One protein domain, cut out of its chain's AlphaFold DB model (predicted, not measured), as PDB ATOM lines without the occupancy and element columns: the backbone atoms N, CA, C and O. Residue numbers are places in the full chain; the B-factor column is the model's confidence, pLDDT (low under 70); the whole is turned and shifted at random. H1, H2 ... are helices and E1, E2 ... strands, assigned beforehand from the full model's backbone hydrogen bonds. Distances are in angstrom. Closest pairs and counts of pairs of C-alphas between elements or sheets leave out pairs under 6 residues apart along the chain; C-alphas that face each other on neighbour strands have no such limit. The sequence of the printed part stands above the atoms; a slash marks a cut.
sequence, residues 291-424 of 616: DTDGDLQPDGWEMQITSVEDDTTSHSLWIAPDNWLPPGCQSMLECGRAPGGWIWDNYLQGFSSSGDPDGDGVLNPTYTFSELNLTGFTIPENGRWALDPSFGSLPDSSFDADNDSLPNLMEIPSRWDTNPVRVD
ATOM      1  N   ASP A 291     -50.289 -23.568  33.209       95.75
ATOM      2  CA  ASP A 291     -49.222 -22.646  32.782       95.75
ATOM      3  C   ASP A 291     -49.362 -21.373  33.636       95.75
ATOM      4  O   ASP A 291     -49.941 -20.355  33.221       95.75
ATOM      5  N   THR A 292     -48.914 -21.456  34.889       96.12
ATOM      6  CA  THR A 292     -49.170 -20.437  35.912       96.12
ATOM      7  C   THR A 292     -48.518 -19.092  35.578       96.12
ATOM      8  O   THR A 292     -49.060 -18.021  35.911       96.12
ATOM      9  N   ASP A 293     -47.336 -19.096  34.962       94.62
ATOM     10  CA  ASP A 293     -46.613 -17.873  34.610       94.62
ATOM     11  C   ASP A 293     -46.957 -17.327  33.207       94.62
ATOM     12  O   ASP A 293     -46.745 -16.131  32.934       94.62
ATOM     13  N   GLY A 294     -47.639 -18.133  32.387       94.31
ATOM     14  CA  GLY A 294     -48.222 -17.770  31.103       94.31
ATOM     15  C   GLY A 294     -47.204 -17.714  29.968       94.31
ATOM     16  O   GLY A 294     -47.355 -16.869  29.063       94.31
ATOM     17  N   ASP A 295     -46.150 -18.522  30.037       92.12
ATOM     18  CA  ASP A 295     -45.038 -18.528  29.093       92.12
ATOM     19  C   ASP A 295     -45.070 -19.680  28.065       92.12
ATOM     20  O   ASP A 295     -44.246 -19.710  27.141       92.12
ATOM     21  N   LEU A 296     -46.165 -20.457  28.080       92.56
ATOM     22  CA  LEU A 296     -46.487 -21.592  27.206       92.56
ATOM     23  C   LEU A 296     -45.721 -22.883  27.526       92.56
ATOM     24  O   LEU A 296     -45.728 -23.797  26.689       92.56
ATOM     25  N   GLN A 297     -45.081 -22.957  28.688       93.38
ATOM     26  CA  GLN A 297     -44.516 -24.177  29.253       93.38
ATOM     27  C   GLN A 297     -45.453 -24.688  30.364       93.38
ATOM     28  O   GLN A 297     -45.963 -23.871  31.119       93.38
ATOM     29  N   PRO A 298     -45.756 -26.001  30.428       95.25
ATOM     30  CA  PRO A 298     -46.570 -26.541  31.517       95.25
ATOM     31  C   PRO A 298     -45.820 -26.584  32.851       95.25
ATOM     32  O   PRO A 298     -44.638 -26.957  32.859       95.25
ATOM     33  N   ASP A 299     -46.498 -26.300  33.966       95.44
ATOM     34  CA  ASP A 299     -45.853 -26.214  35.281       95.44
ATOM     35  C   ASP A 299     -45.267 -27.575  35.689       95.44
ATOM     36  O   ASP A 299     -44.110 -27.655  36.129       95.44
ATOM     37  N   GLY A 300     -46.012 -28.661  35.463       93.62
ATOM     38  CA  GLY A 300     -45.564 -30.036  35.705       93.62
ATOM     39  C   GLY A 300     -44.307 -30.427  34.942       93.62
ATOM     40  O   GLY A 300     -43.382 -31.012  35.519       93.62
ATOM     41  N   TRP A 301     -44.201 -30.020  33.676       93.25
ATOM     42  CA  TRP A 301     -43.010 -30.260  32.859       93.25
ATOM     43  C   TRP A 301     -41.799 -29.443  33.341       93.25
ATOM     44  O   TRP A 301     -40.682 -29.968  33.417       93.25
ATOM     45  N   GLU A 302     -41.994 -28.184  33.735       94.19
ATOM     46  CA  GLU A 302     -40.919 -27.334  34.264       94.19
ATOM     47  C   GLU A 302     -40.415 -27.776  35.649       94.19
ATOM     48  O   GLU A 302     -39.249 -27.560  36.015       94.19
ATOM     49  N   MET A 303     -41.299 -28.367  36.457       92.06
ATOM     50  CA  MET A 303     -41.028 -28.772  37.838       92.06
ATOM     51  C   MET A 303     -40.672 -30.245  38.020       92.06
ATOM     52  O   MET A 303     -40.569 -30.703  39.165       92.06
ATOM     53  N   GLN A 304     -40.355 -30.958  36.939       91.62
ATOM     54  CA  GLN A 304     -39.924 -32.347  37.037       91.62
ATOM     55  C   GLN A 304     -38.704 -32.520  37.956       91.62
ATOM     56  O   GLN A 304     -37.681 -31.819  37.884       91.62
ATOM     57  N   ILE A 305     -38.826 -33.511  38.834       92.31
ATOM     58  CA  ILE A 305     -37.770 -34.027  39.701       92.31
ATOM     59  C   ILE A 305     -37.528 -35.501  39.371       92.31
ATOM     60  O   ILE A 305     -38.354 -36.142  38.727       92.31
ATOM     61  N   THR A 306     -36.413 -36.066  39.830       90.69
ATOM     62  CA  THR A 306     -36.094 -37.476  39.572       90.69
ATOM     63  C   THR A 306     -37.064 -38.387  40.337       90.69
ATOM     64  O   THR A 306     -36.984 -38.471  41.571       90.69
ATOM     65  N   SER A 307     -37.922 -39.120  39.617       87.81
ATOM     66  CA  SER A 307     -38.871 -40.091  40.177       87.81
ATOM     67  C   SER A 307     -38.802 -41.420  39.432       87.81
ATOM     68  O   SER A 307     -38.937 -41.490  38.219       87.81
ATOM     69  N   VAL A 308     -38.610 -42.512  40.178       86.25
ATOM     70  CA  VAL A 308     -38.694 -43.874  39.616       86.25
ATOM     71  C   VAL A 308     -40.149 -44.324  39.484       86.25
ATOM     72  O   VAL A 308     -40.447 -45.206  38.687       86.25
ATOM     73  N   GLU A 309     -41.038 -43.772  40.311       85.69
ATOM     74  CA  GLU A 309     -42.464 -44.098  40.279       85.69
ATOM     75  C   GLU A 309     -43.138 -43.478  39.057       85.69
ATOM     76  O   GLU A 309     -43.896 -44.167  38.379       85.69
ATOM     77  N   ASP A 310     -42.770 -42.234  38.747       83.06
ATOM     78  CA  ASP A 310     -43.348 -41.458  37.646       83.06
ATOM     79  C   ASP A 310     -42.514 -41.554  36.345       83.06
ATOM     80  O   ASP A 310     -42.871 -40.949  35.344       83.06
ATOM     81  N   ASP A 311     -41.421 -42.332  36.343       86.31
ATOM     82  CA  ASP A 311     -40.478 -42.504  35.214       86.31
ATOM     83  C   ASP A 311     -39.906 -41.177  34.671       86.31
ATOM     84  O   ASP A 311     -39.671 -41.013  33.476       86.31
ATOM     85  N   THR A 312     -39.671 -40.214  35.569       86.19
ATOM     86  CA  THR A 312     -39.208 -38.865  35.224       86.19
ATOM     87  C   THR A 312     -37.713 -38.676  35.465       86.19
ATOM     88  O   THR A 312     -37.118 -39.158  36.441       86.19
ATOM     89  N   THR A 313     -37.102 -37.873  34.597       84.62
ATOM     90  CA  THR A 313     -35.760 -37.315  34.795       84.62
ATOM     91  C   THR A 313     -35.854 -35.879  35.302       84.62
ATOM     92  O   THR A 313     -36.828 -35.189  35.035       84.62
ATOM     93  N   SER A 314     -34.868 -35.404  36.064       87.69
ATOM     94  CA  SER A 314     -34.957 -34.057  36.644       87.69
ATOM     95  C   SER A 314     -34.680 -32.956  35.617       87.69
ATOM     96  O   SER A 314     -33.583 -32.900  35.061       87.69
ATOM     97  N   HIS A 315     -35.640 -32.036  35.464       90.81
ATOM     98  CA  HIS A 315     -35.474 -30.729  34.805       90.81
ATOM     99  C   HIS A 315     -35.073 -29.625  35.794       90.81
ATOM    100  O   HIS A 315     -34.800 -28.482  35.425       90.81
ATOM    101  N   SER A 316     -35.013 -29.951  37.089       93.56
ATOM    102  CA  SER A 316     -34.794 -28.993  38.169       93.56
ATOM    103  C   SER A 316     -33.329 -28.537  38.246       93.56
ATOM    104  O   SER A 316     -32.584 -28.914  39.155       93.56
ATOM    105  N   LEU A 317     -32.905 -27.691  37.303       94.00
ATOM    106  CA  LEU A 317     -31.573 -27.091  37.236       94.00
ATOM    107  C   LEU A 317     -31.515 -25.751  37.981       94.00
ATOM    108  O   LEU A 317     -32.096 -24.749  37.566       94.00
ATOM    109  N   TRP A 318     -30.758 -25.706  39.077       94.38
ATOM    110  CA  TRP A 318     -30.484 -24.484  39.831       94.38
ATOM    111  C   TRP A 318     -29.189 -23.822  39.369       94.38
ATOM    112  O   TRP A 318     -28.114 -24.421  39.461       94.38
ATOM    113  N   ILE A 319     -29.263 -22.560  38.946       93.38
ATOM    114  CA  ILE A 319     -28.105 -21.806  38.454       93.38
ATOM    115  C   ILE A 319     -27.728 -20.736  39.474       93.38
ATOM    116  O   ILE A 319     -28.485 -19.795  39.729       93.38
ATOM    117  N   ALA A 320     -26.523 -20.847  40.036       93.50
ATOM    118  CA  ALA A 320     -26.014 -19.920  41.043       93.50
ATOM    119  C   ALA A 320     -24.728 -19.218  40.572       93.50
ATOM    120  O   ALA A 320     -23.769 -19.908  40.222       93.50
ATOM    121  N   PRO A 321     -24.657 -17.868  40.602       91.62
ATOM    122  CA  PRO A 321     -23.532 -17.100  40.057       91.62
ATOM    123  C   PRO A 321     -22.327 -17.041  41.006       91.62
ATOM    124  O   PRO A 321     -21.197 -16.834  40.570       91.62
ATOM    125  N   ASP A 322     -22.573 -17.235  42.300       90.81
ATOM    126  CA  ASP A 322     -21.605 -17.175  43.388       90.81
ATOM    127  C   ASP A 322     -21.759 -18.402  44.297       90.81
ATOM    128  O   ASP A 322     -22.742 -19.137  44.223       90.81
ATOM    129  N   ASN A 323     -20.792 -18.616  45.193       90.25
ATOM    130  CA  ASN A 323     -20.867 -19.668  46.204       90.25
ATOM    131  C   ASN A 323     -22.127 -19.522  47.084       90.25
ATOM    132  O   ASN A 323     -22.349 -18.459  47.671       90.25
ATOM    133  N   TRP A 324     -22.882 -20.604  47.269       91.12
ATOM    134  CA  TRP A 324     -24.203 -20.577  47.911       91.12
ATOM    135  C   TRP A 324     -24.406 -21.712  48.929       91.12
ATOM    136  O   TRP A 324     -23.640 -22.678  48.993       91.12
ATOM    137  N   LEU A 325     -25.431 -21.562  49.778       90.44
ATOM    138  CA  LEU A 325     -25.810 -22.536  50.805       90.44
ATOM    139  C   LEU A 325     -27.067 -23.303  50.370       90.44
ATOM    140  O   LEU A 325     -28.118 -22.673  50.248       90.44
ATOM    141  N   PRO A 326     -27.001 -24.635  50.200       89.81
ATOM    142  CA  PRO A 326     -28.180 -25.437  49.909       89.81
ATOM    143  C   PRO A 326     -29.121 -25.540  51.123       89.81
ATOM    144  O   PRO A 326     -28.698 -25.300  52.262       89.81
ATOM    145  N   PRO A 327     -30.397 -25.916  50.919       88.88
ATOM    146  CA  PRO A 327     -31.355 -26.103  52.002       88.88
ATOM    147  C   PRO A 327     -30.824 -27.081  53.055       88.88
ATOM    148  O   PRO A 327     -30.204 -28.093  52.741       88.88
ATOM    149  N   GLY A 328     -31.025 -26.755  54.333       85.56
ATOM    150  CA  GLY A 328     -30.514 -27.557  55.452       85.56
ATOM    151  C   GLY A 328     -29.021 -27.372  55.766       85.56
ATOM    152  O   GLY A 328     -28.571 -27.824  56.821       85.56
ATOM    153  N   CYS A 329     -28.253 -26.656  54.937       87.88
ATOM    154  CA  CYS A 329     -26.848 -26.349  55.203       87.88
ATOM    155  C   CYS A 329     -26.682 -25.076  56.050       87.88
ATOM    156  O   CYS A 329     -27.258 -24.029  55.765       87.88
ATOM    157  N   GLN A 330     -25.845 -25.143  57.092       88.31
ATOM    158  CA  GLN A 330     -25.558 -23.997  57.974       88.31
ATOM    159  C   GLN A 330     -24.139 -23.429  57.817       88.31
ATOM    160  O   GLN A 330     -23.825 -22.396  58.411       88.31
ATOM    161  N   SER A 331     -23.263 -24.090  57.052       88.56
ATOM    162  CA  SER A 331     -21.847 -23.730  56.944       88.56
ATOM    163  C   SER A 331     -21.330 -23.874  55.516       88.56
ATOM    164  O   SER A 331     -21.274 -24.976  54.974       88.56
ATOM    165  N   MET A 332     -20.836 -22.764  54.959       85.81
ATOM    166  CA  MET A 332     -20.208 -22.735  53.632       85.81
ATOM    167  C   MET A 332     -18.996 -23.663  53.517       85.81
ATOM    168  O   MET A 332     -18.672 -24.096  52.422       85.81
ATOM    169  N   LEU A 333     -18.314 -23.958  54.630       83.25
ATOM    170  CA  LEU A 333     -17.142 -24.838  54.632       83.25
ATOM    171  C   LEU A 333     -17.493 -26.330  54.622       83.25
ATOM    172  O   LEU A 333     -16.633 -27.131  54.282       83.25
ATOM    173  N   GLU A 334     -18.686 -26.706  55.087       82.69
ATOM    174  CA  GLU A 334     -19.053 -28.117  55.280       82.69
ATOM    175  C   GLU A 334     -19.946 -28.640  54.156       82.69
ATOM    176  O   GLU A 334     -19.832 -29.800  53.779       82.69
ATOM    177  N   CYS A 335     -20.838 -27.791  53.639       84.56
ATOM    178  CA  CYS A 335     -21.850 -28.171  52.653       84.56
ATOM    179  C   CYS A 335     -22.189 -27.034  51.674       84.56
ATOM    180  O   CYS A 335     -23.214 -27.090  50.999       84.56
ATOM    181  N   GLY A 336     -21.357 -25.986  51.618       87.56
ATOM    182  CA  GLY A 336     -21.500 -24.930  50.621       87.56
ATOM    183  C   GLY A 336     -21.222 -25.456  49.216       87.56
ATOM    184  O   GLY A 336     -20.429 -26.381  49.037       87.56
ATOM    185  N   ARG A 337     -21.880 -24.860  48.227       90.31
ATOM    186  CA  ARG A 337     -21.747 -25.226  46.816       90.31
ATOM    187  C   ARG A 337     -21.039 -24.117  46.045       90.31
ATOM    188  O   ARG A 337     -21.187 -22.936  46.370       90.31
ATOM    189  N   ALA A 338     -20.238 -24.520  45.064       90.00
ATOM    190  CA  ALA A 338     -19.569 -23.618  44.132       90.00
ATOM    191  C   ALA A 338     -20.574 -23.033  43.113       90.00
ATOM    192  O   ALA A 338     -21.659 -23.600  42.934       90.00
ATOM    193  N   PRO A 339     -20.251 -21.909  42.450       90.94
ATOM    194  CA  PRO A 339     -21.049 -21.395  41.343       90.94
ATOM    195  C   PRO A 339     -21.124 -22.405  40.193       90.94
ATOM    196  O   PRO A 339     -20.166 -23.138  39.943       90.94
ATOM    197  N   GLY A 340     -22.257 -22.421  39.495       91.75
ATOM    198  CA  GLY A 340     -22.549 -23.351  38.403       91.75
ATOM    199  C   GLY A 340     -24.011 -23.794  38.394       91.75
ATOM    200  O   GLY A 340     -24.828 -23.259  39.151       91.75
ATOM    201  N   GLY A 341     -24.315 -24.764  37.534       92.69
ATOM    202  CA  GLY A 341     -25.602 -25.443  37.427       92.69
ATOM    203  C   GLY A 341     -25.644 -26.718  38.270       92.69
ATOM    204  O   GLY A 341     -24.757 -27.567  38.175       92.69
ATOM    205  N   TRP A 342     -26.666 -26.846  39.110       93.62
ATOM    206  CA  TRP A 342     -26.851 -27.964  40.032       93.62
ATOM    207  C   TRP A 342     -28.241 -28.564  39.848       93.62
ATOM    208  O   TRP A 342     -29.232 -27.869  40.060       93.62
ATOM    209  N   ILE A 343     -28.318 -29.847  39.503       93.44
ATOM    210  CA  ILE A 343     -29.599 -30.550  39.371       93.44
ATOM    211  C   ILE A 343     -30.120 -30.929  40.759       93.44
ATOM    212  O   ILE A 343     -29.365 -31.406  41.609       93.44
ATOM    213  N   TRP A 344     -31.401 -30.691  41.011       94.25
ATOM    214  CA  TRP A 344     -32.097 -31.124  42.217       94.25
ATOM    215  C   TRP A 344     -32.832 -32.436  41.959       94.25
ATOM    216  O   TRP A 344     -33.717 -32.494  41.110       94.25
ATOM    217  N   ASP A 345     -32.485 -33.482  42.706       91.44
ATOM    218  CA  ASP A 345     -33.110 -34.795  42.529       91.44
ATOM    219  C   ASP A 345     -34.420 -34.920  43.308       91.44
ATOM    220  O   ASP A 345     -35.423 -35.349  42.759       91.44
ATOM    221  N   ASN A 346     -34.399 -34.608  44.607       90.88
ATOM    222  CA  ASN A 346     -35.543 -34.592  45.534       90.88
ATOM    223  C   ASN A 346     -35.037 -34.253  46.950       90.88
ATOM    224  O   ASN A 346     -33.832 -34.197  47.202       90.88
ATOM    225  N   TYR A 347     -35.937 -34.101  47.925       89.62
ATOM    226  CA  TYR A 347     -35.560 -33.818  49.320       89.62
ATOM    227  C   TYR A 347     -34.752 -34.928  50.024       89.62
ATOM    228  O   TYR A 347     -34.161 -34.659  51.073       89.62
ATOM    229  N   LEU A 348     -34.701 -36.156  49.487       88.94
ATOM    230  CA  LEU A 348     -33.907 -37.252  50.060       88.94
ATOM    231  C   LEU A 348     -32.451 -37.226  49.579       88.94
ATOM    232  O   LEU A 348     -31.542 -37.446  50.383       88.94
ATOM    233  N   GLN A 349     -32.229 -36.977  48.287       89.75
ATOM    234  CA  GLN A 349     -30.901 -36.971  47.661       89.75
ATOM    235  C   GLN A 349     -30.258 -35.575  47.662       89.75
ATOM    236  O   GLN A 349     -29.057 -35.439  47.906       89.75
ATOM    237  N   GLY A 350     -31.067 -34.531  47.492       91.12
ATOM    238  CA  GLY A 350     -30.640 -33.141  47.422       91.12
ATOM    239  C   GLY A 350     -30.105 -32.745  46.045       91.12
ATOM    240  O   GLY A 350     -30.550 -33.249  45.021       91.12
ATOM    241  N   PHE A 351     -29.150 -31.811  46.032       92.25
ATOM    242  CA  PHE A 351     -28.472 -31.388  44.804       92.25
ATOM    243  C   PHE A 351     -27.408 -32.401  44.374       92.25
ATOM    244  O   PHE A 351     -26.484 -32.686  45.153       92.25
ATOM    245  N   SER A 352     -27.520 -32.866  43.132       89.12
ATOM    246  CA  SER A 352     -26.573 -33.760  42.472       89.12
ATOM    247  C   SER A 352     -25.258 -33.043  42.145       89.12
ATOM    248  O   SER A 352     -25.145 -31.821  42.240       89.12
ATOM    249  N   SER A 353     -24.207 -33.808  41.851       86.06
ATOM    250  CA  SER A 353     -22.884 -33.262  41.532       86.06
ATOM    251  C   SER A 353     -22.141 -34.178  40.576       86.06
ATOM    252  O   SER A 353     -22.220 -35.397  40.737       86.06
ATOM    253  N   SER A 354     -21.304 -33.608  39.710       83.88
ATOM    254  CA  SER A 354     -20.369 -34.356  38.851       83.88
ATOM    255  C   SER A 354     -19.195 -34.992  39.623       83.88
ATOM    256  O   SER A 354     -18.337 -35.664  39.049       83.88
ATOM    257  N   GLY A 355     -19.157 -34.824  40.948       83.06
ATOM    258  CA  GLY A 355     -18.109 -35.342  41.825       83.06
ATOM    259  C   GLY A 355     -17.000 -34.318  42.065       83.06
ATOM    260  O   GLY A 355     -17.240 -33.120  42.019       83.06
ATOM    261  N   ASP A 356     -15.790 -34.789  42.356       80.88
ATOM    262  CA  ASP A 356     -14.588 -33.959  42.560       80.88
ATOM    263  C   ASP A 356     -13.430 -34.541  41.717       80.88
ATOM    264  O   ASP A 356     -12.557 -35.239  42.249       80.88
ATOM    265  N   PRO A 357     -13.459 -34.392  40.374       78.44
ATOM    266  CA  PRO A 357     -12.419 -34.934  39.498       78.44
ATOM    267  C   PRO A 357     -11.042 -34.283  39.693       78.44
ATOM    268  O   PRO A 357     -10.022 -34.921  39.423       78.44
ATOM    269  N   ASP A 358     -10.986 -33.033  40.155       79.00
ATOM    270  CA  ASP A 358      -9.751 -32.282  40.402       79.00
ATOM    271  C   ASP A 358      -9.153 -32.515  41.800       79.00
ATOM    272  O   ASP A 358      -7.972 -32.219  42.032       79.00
ATOM    273  N   GLY A 359      -9.904 -33.162  42.693       78.38
ATOM    274  CA  GLY A 359      -9.456 -33.648  43.995       78.38
ATOM    275  C   GLY A 359      -9.189 -32.530  45.000       78.38
ATOM    276  O   GLY A 359      -8.314 -32.688  45.868       78.38
ATOM    277  N   ASP A 360      -9.871 -31.394  44.866       79.56
ATOM    278  CA  ASP A 360      -9.680 -30.218  45.716       79.56
ATOM    279  C   ASP A 360     -10.511 -30.276  47.018       79.56
ATOM    280  O   ASP A 360     -10.285 -29.490  47.950       79.56
ATOM    281  N   GLY A 361     -11.378 -31.288  47.138       73.56
ATOM    282  CA  GLY A 361     -12.260 -31.534  48.271       73.56
ATOM    283  C   GLY A 361     -13.590 -30.781  48.197       73.56
ATOM    284  O   GLY A 361     -14.344 -30.825  49.175       73.56
ATOM    285  N   VAL A 362     -13.873 -30.093  47.091       78.06
ATOM    286  CA  VAL A 362     -15.131 -29.410  46.791       78.06
ATOM    287  C   VAL A 362     -15.834 -30.182  45.680       78.06
ATOM    288  O   VAL A 362     -15.239 -30.574  44.688       78.06
ATOM    289  N   LEU A 363     -17.129 -30.440  45.857       82.25
ATOM    290  CA  LEU A 363     -17.916 -31.053  44.792       82.25
ATOM    291  C   LEU A 363     -18.134 -30.029  43.678       82.25
ATOM    292  O   LEU A 363     -18.522 -28.889  43.953       82.25
ATOM    293  N   ASN A 364     -17.928 -30.463  42.444       84.44
ATOM    294  CA  ASN A 364     -18.164 -29.679  41.250       84.44
ATOM    295  C   ASN A 364     -19.653 -29.673  40.879       84.44
ATOM    296  O   ASN A 364     -20.374 -30.638  41.174       84.44
ATOM    297  N   PRO A 365     -20.122 -28.574  40.264       89.94
ATOM    298  CA  PRO A 365     -21.478 -28.497  39.739       89.94
ATOM    299  C   PRO A 365     -21.708 -29.575  38.676       89.94
ATOM    300  O   PRO A 365     -20.756 -30.104  38.096       89.94
ATOM    301  N   THR A 366     -22.973 -29.894  38.420       86.88
ATOM    302  CA  THR A 366     -23.359 -30.767  37.305       86.88
ATOM    303  C   THR A 366     -22.957 -30.129  35.981       86.88
ATOM    304  O   THR A 366     -22.340 -30.798  35.162       86.88
ATOM    305  N   TYR A 367     -23.193 -28.818  35.853       88.56
ATOM    306  CA  TYR A 367     -22.811 -28.037  34.683       88.56
ATOM    307  C   TYR A 367     -22.007 -26.797  35.065       88.56
ATOM    308  O   TYR A 367     -22.337 -26.041  35.987       88.56
ATOM    309  N   THR A 368     -20.931 -26.559  34.333       88.06
ATOM    310  CA  THR A 368     -20.141 -25.333  34.402       88.06
ATOM    311  C   THR A 368     -20.765 -24.242  33.529       88.06
ATOM    312  O   THR A 368     -21.506 -24.512  32.593       88.06
ATOM    313  N   PHE A 369     -20.441 -22.969  33.774       87.19
ATOM    314  CA  PHE A 369     -20.984 -21.875  32.950       87.19
ATOM    315  C   PHE A 369     -20.559 -21.898  31.480       87.19
ATOM    316  O   PHE A 369     -21.146 -21.176  30.685       87.19
ATOM    317  N   SER A 370     -19.507 -22.638  31.125       83.62
ATOM    318  CA  SER A 370     -19.125 -22.831  29.722       83.62
ATOM    319  C   SER A 370     -20.022 -23.823  28.992       83.62
ATOM    320  O   SER A 370     -20.043 -23.783  27.769       83.62
ATOM    321  N   GLU A 371     -20.711 -24.692  29.729       84.19
ATOM    322  CA  GLU A 371     -21.622 -25.708  29.193       84.19
ATOM    323  C   GLU A 371     -23.066 -25.195  29.127       84.19
ATOM    324  O   GLU A 371     -23.870 -25.767  28.418       84.19
ATOM    325  N   LEU A 372     -23.392 -24.098  29.822       85.94
ATOM    326  CA  LEU A 372     -24.735 -23.513  29.841       85.94
ATOM    327  C   LEU A 372     -24.821 -22.277  28.938       85.94
ATOM    328  O   LEU A 372     -23.963 -21.385  29.001       85.94
ATOM    329  N   ASN A 373     -25.916 -22.130  28.195       84.69
ATOM    330  CA  ASN A 373     -26.176 -20.936  27.390       84.69
ATOM    331  C   ASN A 373     -26.891 -19.852  28.215       84.69
ATOM    332  O   ASN A 373     -28.090 -19.608  28.144       84.69
ATOM    333  N   LEU A 374     -26.103 -19.104  28.992       81.88
ATOM    334  CA  LEU A 374     -26.610 -18.023  29.852       81.88
ATOM    335  C   LEU A 374     -26.855 -16.693  29.112       81.88
ATOM    336  O   LEU A 374     -26.872 -15.610  29.718       81.88
ATOM    337  N   THR A 375     -26.990 -16.719  27.788       82.50
ATOM    338  CA  THR A 375     -27.043 -15.502  26.977       82.50
ATOM    339  C   THR A 375     -28.385 -14.794  27.149       82.50
ATOM    340  O   THR A 375     -29.398 -15.189  26.596       82.50
ATOM    341  N   GLY A 376     -28.401 -13.696  27.910       77.50
ATOM    342  CA  GLY A 376     -29.651 -12.995  28.243       77.50
ATOM    343  C   GLY A 376     -30.361 -13.549  29.482       77.50
ATOM    344  O   GLY A 376     -31.341 -12.946  29.916       77.50
ATOM    345  N   PHE A 377     -29.816 -14.600  30.098       84.75
ATOM    346  CA  PHE A 377     -30.297 -15.175  31.349       84.75
ATOM    347  C   PHE A 377     -29.852 -14.310  32.538       84.75
ATOM    348  O   PHE A 377     -28.662 -14.185  32.849       84.75
ATOM    349  N   THR A 378     -30.796 -13.641  33.204       86.69
ATOM    350  CA  THR A 378     -30.481 -12.775  34.350       86.69
ATOM    351  C   THR A 378     -30.533 -13.552  35.657       86.69
ATOM    352  O   THR A 378     -31.611 -13.930  36.106       86.69
ATOM    353  N   ILE A 379     -29.379 -13.718  36.307       87.88
ATOM    354  CA  ILE A 379     -29.260 -14.490  37.549       87.88
ATOM    355  C   ILE A 379     -29.223 -13.545  38.767       87.88
ATOM    356  O   ILE A 379     -28.337 -12.685  38.844       87.88
ATOM    357  N   PRO A 380     -30.156 -13.667  39.731       89.12
ATOM    358  CA  PRO A 380     -30.087 -12.965  41.016       89.12
ATOM    359  C   PRO A 380     -28.877 -13.398  41.864       89.12
ATOM    360  O   PRO A 380     -28.340 -14.481  41.672       89.12
ATOM    361  N   GLU A 381     -28.484 -12.606  42.876       84.31
ATOM    362  CA  GLU A 381     -27.326 -12.920  43.750       84.31
ATOM    363  C   GLU A 381     -27.404 -14.309  44.413       84.31
ATOM    364  O   GLU A 381     -26.374 -14.918  44.682       84.31
ATOM    365  N   ASN A 382     -28.612 -14.819  44.669       83.44
ATOM    366  CA  ASN A 382     -28.810 -16.121  45.311       83.44
ATOM    367  C   ASN A 382     -28.972 -17.284  44.318       83.44
ATOM    368  O   ASN A 382     -29.027 -18.419  44.773       83.44
ATOM    369  N   GLY A 383     -29.029 -17.018  43.010       91.38
ATOM    370  CA  GLY A 383     -29.408 -17.986  41.979       91.38
ATOM    371  C   GLY A 383     -30.894 -17.948  41.607       91.38
ATOM    372  O   GLY A 383     -31.669 -17.194  42.208       91.38
ATOM    373  N   ARG A 384     -31.262 -18.720  40.579       92.44
ATOM    374  CA  ARG A 384     -32.647 -19.017  40.171       92.44
ATOM    375  C   ARG A 384     -32.727 -20.385  39.478       92.44
ATOM    376  O   ARG A 384     -31.699 -20.879  39.010       92.44
ATOM    377  N   TRP A 385     -33.928 -20.954  39.396       94.06
ATOM    378  CA  TRP A 385     -34.202 -22.119  38.552       94.06
ATOM    379  C   TRP A 385     -34.072 -21.752  37.068       94.06
ATOM    380  O   TRP A 385     -34.316 -20.599  36.696       94.06
ATOM    381  N   ALA A 386     -33.610 -22.703  36.254       92.94
ATOM    382  CA  ALA A 386     -33.540 -22.559  34.801       92.94
ATOM    383  C   ALA A 386     -34.940 -22.422  34.185       92.94
ATOM    384  O   ALA A 386     -35.115 -21.553  33.336       92.94
ATOM    385  N   LEU A 387     -35.884 -23.212  34.705       93.81
ATOM    386  CA  LEU A 387     -37.316 -23.242  34.402       93.81
ATOM    387  C   LEU A 387     -38.070 -22.896  35.687       93.81
ATOM    388  O   LEU A 387     -37.797 -23.518  36.723       93.81
ATOM    389  N   ASP A 388     -38.925 -21.880  35.689       93.81
ATOM    390  CA  ASP A 388     -39.636 -21.414  36.882       93.81
ATOM    391  C   ASP A 388     -41.097 -21.051  36.577       93.81
ATOM    392  O   ASP A 388     -41.361 -19.872  36.337       93.81
ATOM    393  N   PRO A 389     -42.048 -21.985  36.782       95.50
ATOM    394  CA  PRO A 389     -43.467 -21.775  36.467       95.50
ATOM    395  C   PRO A 389     -44.175 -20.828  37.445       95.50
ATOM    396  O   PRO A 389     -45.379 -20.583  37.394       95.50
ATOM    397  N   SER A 390     -43.454 -20.288  38.431       93.50
ATOM    398  CA  SER A 390     -44.057 -19.425  39.441       93.50
ATOM    399  C   SER A 390     -44.653 -18.164  38.822       93.50
ATOM    400  O   SER A 390     -43.968 -17.415  38.129       93.50
ATOM    401  N   PHE A 391     -45.861 -17.784  39.243       93.25
ATOM    402  CA  PHE A 391     -46.474 -16.533  38.795       93.25
ATOM    403  C   PHE A 391     -45.543 -15.312  38.964       93.25
ATOM    404  O   PHE A 391     -45.227 -14.869  40.079       93.25
ATOM    405  N   GLY A 392     -45.168 -14.692  37.842       88.31
ATOM    406  CA  GLY A 392     -44.305 -13.509  37.818       88.31
ATOM    407  C   GLY A 392     -42.809 -13.798  37.982       88.31
ATOM    408  O   GLY A 392     -42.060 -12.870  38.330       88.31
ATOM    409  N   SER A 393     -42.394 -15.042  37.732       90.62
ATOM    410  CA  SER A 393     -41.020 -15.464  37.456       90.62
ATOM    411  C   SER A 393     -40.393 -14.647  36.308       90.62
ATOM    412  O   SER A 393     -40.996 -13.754  35.694       90.62
ATOM    413  N   LEU A 394     -39.101 -14.869  36.069       88.25
ATOM    414  CA  LEU A 394     -38.433 -14.301  34.900       88.25
ATOM    415  C   LEU A 394     -38.693 -15.236  33.714       88.25
ATOM    416  O   LEU A 394     -38.441 -16.417  33.892       88.25
ATOM    417  N   PRO A 395     -39.072 -14.727  32.526       85.94
ATOM    418  CA  PRO A 395     -39.402 -15.585  31.387       85.94
ATOM    419  C   PRO A 395     -38.252 -16.523  31.055       85.94
ATOM    420  O   PRO A 395     -37.121 -16.026  31.007       85.94
ATOM    421  N   ASP A 396     -38.523 -17.794  30.763       90.06
ATOM    422  CA  ASP A 396     -37.470 -18.752  30.428       90.06
ATOM    423  C   ASP A 396     -37.719 -19.676  29.234       90.06
ATOM    424  O   ASP A 396     -36.738 -20.141  28.660       90.06
ATOM    425  N   SER A 397     -38.937 -19.735  28.704       89.19
ATOM    426  CA  SER A 397     -39.298 -20.391  27.430       89.19
ATOM    427  C   SER A 397     -38.357 -20.157  26.235       89.19
ATOM    428  O   SER A 397     -38.226 -21.004  25.352       89.19
ATOM    429  N   SER A 398     -37.718 -18.985  26.139       88.44
ATOM    430  CA  SER A 398     -36.813 -18.649  25.022       88.44
ATOM    431  C   SER A 398     -35.338 -18.979  25.261       88.44
ATOM    432  O   SER A 398     -34.516 -18.700  24.382       88.44
ATOM    433  N   PHE A 399     -34.994 -19.460  26.453       89.12
ATOM    434  CA  PHE A 399     -33.648 -19.922  26.752       89.12
ATOM    435  C   PHE A 399     -33.467 -21.356  26.276       89.12
ATOM    436  O   PHE A 399     -34.428 -22.041  25.972       89.12
ATOM    437  N   ASP A 400     -32.210 -21.727  26.153       89.75
ATOM    438  CA  ASP A 400     -31.708 -23.040  25.776       89.75
ATOM    439  C   ASP A 400     -30.748 -23.331  26.932       89.75
ATOM    440  O   ASP A 400     -29.747 -22.623  27.086       89.75
ATOM    441  N   ALA A 401     -31.174 -24.133  27.910       87.94
ATOM    442  CA  ALA A 401     -30.477 -24.157  29.194       87.94
ATOM    443  C   ALA A 401     -29.168 -24.954  29.115       87.94
ATOM    444  O   ALA A 401     -28.181 -24.568  29.751       87.94
ATOM    445  N   ASP A 402     -29.148 -26.017  28.320       88.81
ATOM    446  CA  ASP A 402     -28.055 -26.975  28.147       88.81
ATOM    447  C   ASP A 402     -27.191 -26.745  26.894       88.81
ATOM    448  O   ASP A 402     -26.167 -27.409  26.734       88.81
ATOM    449  N   ASN A 403     -27.500 -25.716  26.099       90.06
ATOM    450  CA  ASN A 403     -26.708 -25.246  24.963       90.06
ATOM    451  C   ASN A 403     -26.634 -26.258  23.805       90.06
ATOM    452  O   ASN A 403     -25.584 -26.400  23.163       90.06
ATOM    453  N   ASP A 404     -27.741 -26.929  23.516       91.25
ATOM    454  CA  ASP A 404     -27.866 -27.926  22.451       91.25
ATOM    455  C   ASP A 404     -28.438 -27.348  21.133       91.25
ATOM    456  O   ASP A 404     -28.476 -28.035  20.113       91.25
ATOM    457  N   SER A 405     -28.787 -26.049  21.120       91.12
ATOM    458  CA  SER A 405     -29.459 -25.323  20.026       91.12
ATOM    459  C   SER A 405     -30.989 -25.484  19.954       91.12
ATOM    460  O   SER A 405     -31.599 -24.967  19.002       91.12
ATOM    461  N   LEU A 406     -31.628 -26.104  20.939       93.06
ATOM    462  CA  LEU A 406     -33.072 -26.213  21.081       93.06
ATOM    463  C   LEU A 406     -33.527 -25.350  22.272       93.06
ATOM    464  O   LEU A 406     -33.050 -25.500  23.384       93.06
ATOM    465  N   PRO A 407     -34.397 -24.344  22.072       92.88
ATOM    466  CA  PRO A 407     -34.905 -23.574  23.201       92.88
ATOM    467  C   PRO A 407     -35.972 -24.369  23.958       92.88
ATOM    468  O   PRO A 407     -36.799 -25.007  23.305       92.88
ATOM    469  N   ASN A 408     -36.072 -24.177  25.274       92.19
ATOM    470  CA  ASN A 408     -36.987 -24.875  26.183       92.19
ATOM    471  C   ASN A 408     -38.434 -24.979  25.644       92.19
ATOM    472  O   ASN A 408     -39.063 -26.032  25.685       92.19
ATOM    473  N   LEU A 409     -38.975 -23.913  25.031       93.12
ATOM    474  CA  LEU A 409     -40.330 -23.926  24.449       93.12
ATOM    475  C   LEU A 409     -40.526 -24.947  23.308       93.12
ATOM    476  O   LEU A 409     -41.657 -25.316  22.984       93.12
ATOM    477  N   MET A 410     -39.456 -25.340  22.624       94.38
ATOM    478  CA  MET A 410     -39.486 -26.379  21.591       94.38
ATOM    479  C   MET A 410     -39.357 -27.786  22.176       94.38
ATOM    480  O   MET A 410     -39.699 -28.742  21.483       94.38
ATOM    481  N   GLU A 411     -38.949 -27.898  23.431       94.75
ATOM    482  CA  GLU A 411     -38.701 -29.156  24.134       94.75
ATOM    483  C   GLU A 411     -39.928 -29.663  24.888       94.75
ATOM    484  O   GLU A 411     -40.015 -30.844  25.203       94.75
ATOM    485  N   ILE A 412     -40.933 -28.805  25.096       93.69
ATOM    486  CA  ILE A 412     -42.189 -29.178  25.759       93.69
ATOM    487  C   ILE A 412     -42.862 -30.407  25.106       93.69
ATOM    488  O   ILE A 412     -42.748 -30.602  23.884       93.69
ATOM    489  N   PRO A 413     -43.703 -31.164  25.842       91.44
ATOM    490  CA  PRO A 413     -44.297 -32.414  25.352       91.44
ATOM    491  C   PRO A 413     -45.135 -32.267  24.073       91.44
ATOM    492  O   PRO A 413     -45.197 -33.150  23.215       91.44
ATOM    493  N   SER A 414     -45.763 -31.101  23.883       89.75
ATOM    494  CA  SER A 414     -46.552 -30.802  22.677       89.75
ATOM    495  C   SER A 414     -45.714 -30.571  21.405       89.75
ATOM    496  O   SER A 414     -46.277 -30.364  20.321       89.75
ATOM    497  N   ARG A 415     -44.381 -30.575  21.524       91.31
ATOM    498  CA  ARG A 415     -43.405 -30.316  20.460       91.31
ATOM    499  C   ARG A 415     -42.495 -31.526  20.262       91.31
ATOM    500  O   ARG A 415     -42.959 -32.486  19.640       91.31
ATOM    501  N   TRP A 416     -41.249 -31.454  20.725       92.00
ATOM    502  CA  TRP A 416     -40.255 -32.518  20.592       92.00
ATOM    503  C   TRP A 416     -40.229 -33.451  21.796       92.00
ATOM    504  O   TRP A 416     -40.030 -34.643  21.582       92.00
ATOM    505  N   ASP A 417     -40.644 -32.968  22.974       92.00
ATOM    506  CA  ASP A 417     -40.751 -33.771  24.197       92.00
ATOM    507  C   ASP A 417     -39.378 -34.288  24.659       92.00
ATOM    508  O   ASP A 417     -39.161 -35.488  24.839       92.00
ATOM    509  N   THR A 418     -38.446 -33.338  24.777       93.69
ATOM    510  CA  THR A 418     -37.040 -33.524  25.146       93.69
ATOM    511  C   THR A 418     -36.745 -32.921  26.519       93.69
ATOM    512  O   THR A 418     -37.602 -32.277  27.134       93.69
ATOM    513  N   ASN A 419     -35.554 -33.197  27.051       93.31
ATOM    514  CA  ASN A 419     -35.132 -32.736  28.364       93.31
ATOM    515  C   ASN A 419     -34.330 -31.420  28.251       93.31
ATOM    516  O   ASN A 419     -33.150 -31.476  27.925       93.31
ATOM    517  N   PRO A 420     -34.880 -30.279  28.705       92.94
ATOM    518  CA  PRO A 420     -34.304 -28.941  28.511       92.94
ATOM    519  C   PRO A 420     -33.031 -28.645  29.299       92.94
ATOM    520  O   PRO A 420     -32.530 -27.520  29.313       92.94
ATOM    521  N   VAL A 421     -32.545 -29.611  30.076       91.44
ATOM    522  CA  VAL A 421     -31.315 -29.483  30.861       91.44
ATOM    523  C   VAL A 421     -30.320 -30.593  30.533       91.44
ATOM    524  O   VAL A 421     -29.353 -30.782  31.285       91.44
ATOM    525  N   ARG A 422     -30.545 -31.344  29.454       91.31
ATOM    526  CA  ARG A 422     -29.685 -32.425  28.993       91.31
ATOM    527  C   ARG A 422     -29.662 -32.465  27.461       91.31
ATOM    528  O   ARG A 422     -30.573 -32.997  26.854       91.31
ATOM    529  N   VAL A 423     -28.490 -32.111  26.934       92.19
ATOM    530  CA  VAL A 423     -28.165 -31.968  25.504       92.19
ATOM    531  C   VAL A 423     -28.629 -33.108  24.597       92.19
ATOM    532  O   VAL A 423     -28.902 -32.859  23.435       92.19
ATOM    533  N   ASP A 424     -28.610 -34.340  25.098       94.25
ATOM    534  CA  ASP A 424     -28.919 -35.570  24.364       94.25
ATOM    535  C   ASP A 424     -29.957 -36.340  25.192       94.25
ATOM    536  O   ASP A 424     -29.668 -36.838  26.298       94.25
TER     537      ASP A 424
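Overview. This is residues 291 to 424 of the 616 residues of an uncharacterized protein of Candidatus Thalassarchaeaceae archaeon (UniProt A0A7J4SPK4). Expect little regular structure: a compact body mostly of loops, with the small antiparallel sheet E1 - E2 near its middle, H1 and H3 toward one end and H2 toward the other. Of 134 printed residues, 23 are in named elements, in the order H1 E1 H2 E2 H3, class mixed. The radius of gyration of the C-alphas is 14.7 A; the spans are 43 by 36 by 29 A.

Arrangement. Look first at E1, residues 317 to 320, and E2, residues 340 to 346: antiparallel at 138 degrees, with N 318 and O 342 within hydrogen-bond range at 2.8 A. H1, residues 299 to 302, H2, residues 332 to 335, and H3, residues 408 to 411, are apart from one another and too short for O i to N i+4 pairs.

Along the chain. Find C-alpha 340 at (-22.549, -23.351, 38.403); from there E2 runs 18.6 A. E1 spans 9.8 A. H3 ends at C-alpha 411, (-38.701, -29.156, 24.134).

Size, cuts and confidence. The farthest C-alphas, of Leu 333 and Ser 414, are 43.8 A apart. The printed part has no cut; the link from E2 to H3 is long, 61 residues. No printed residue is under 70 in pLDDT.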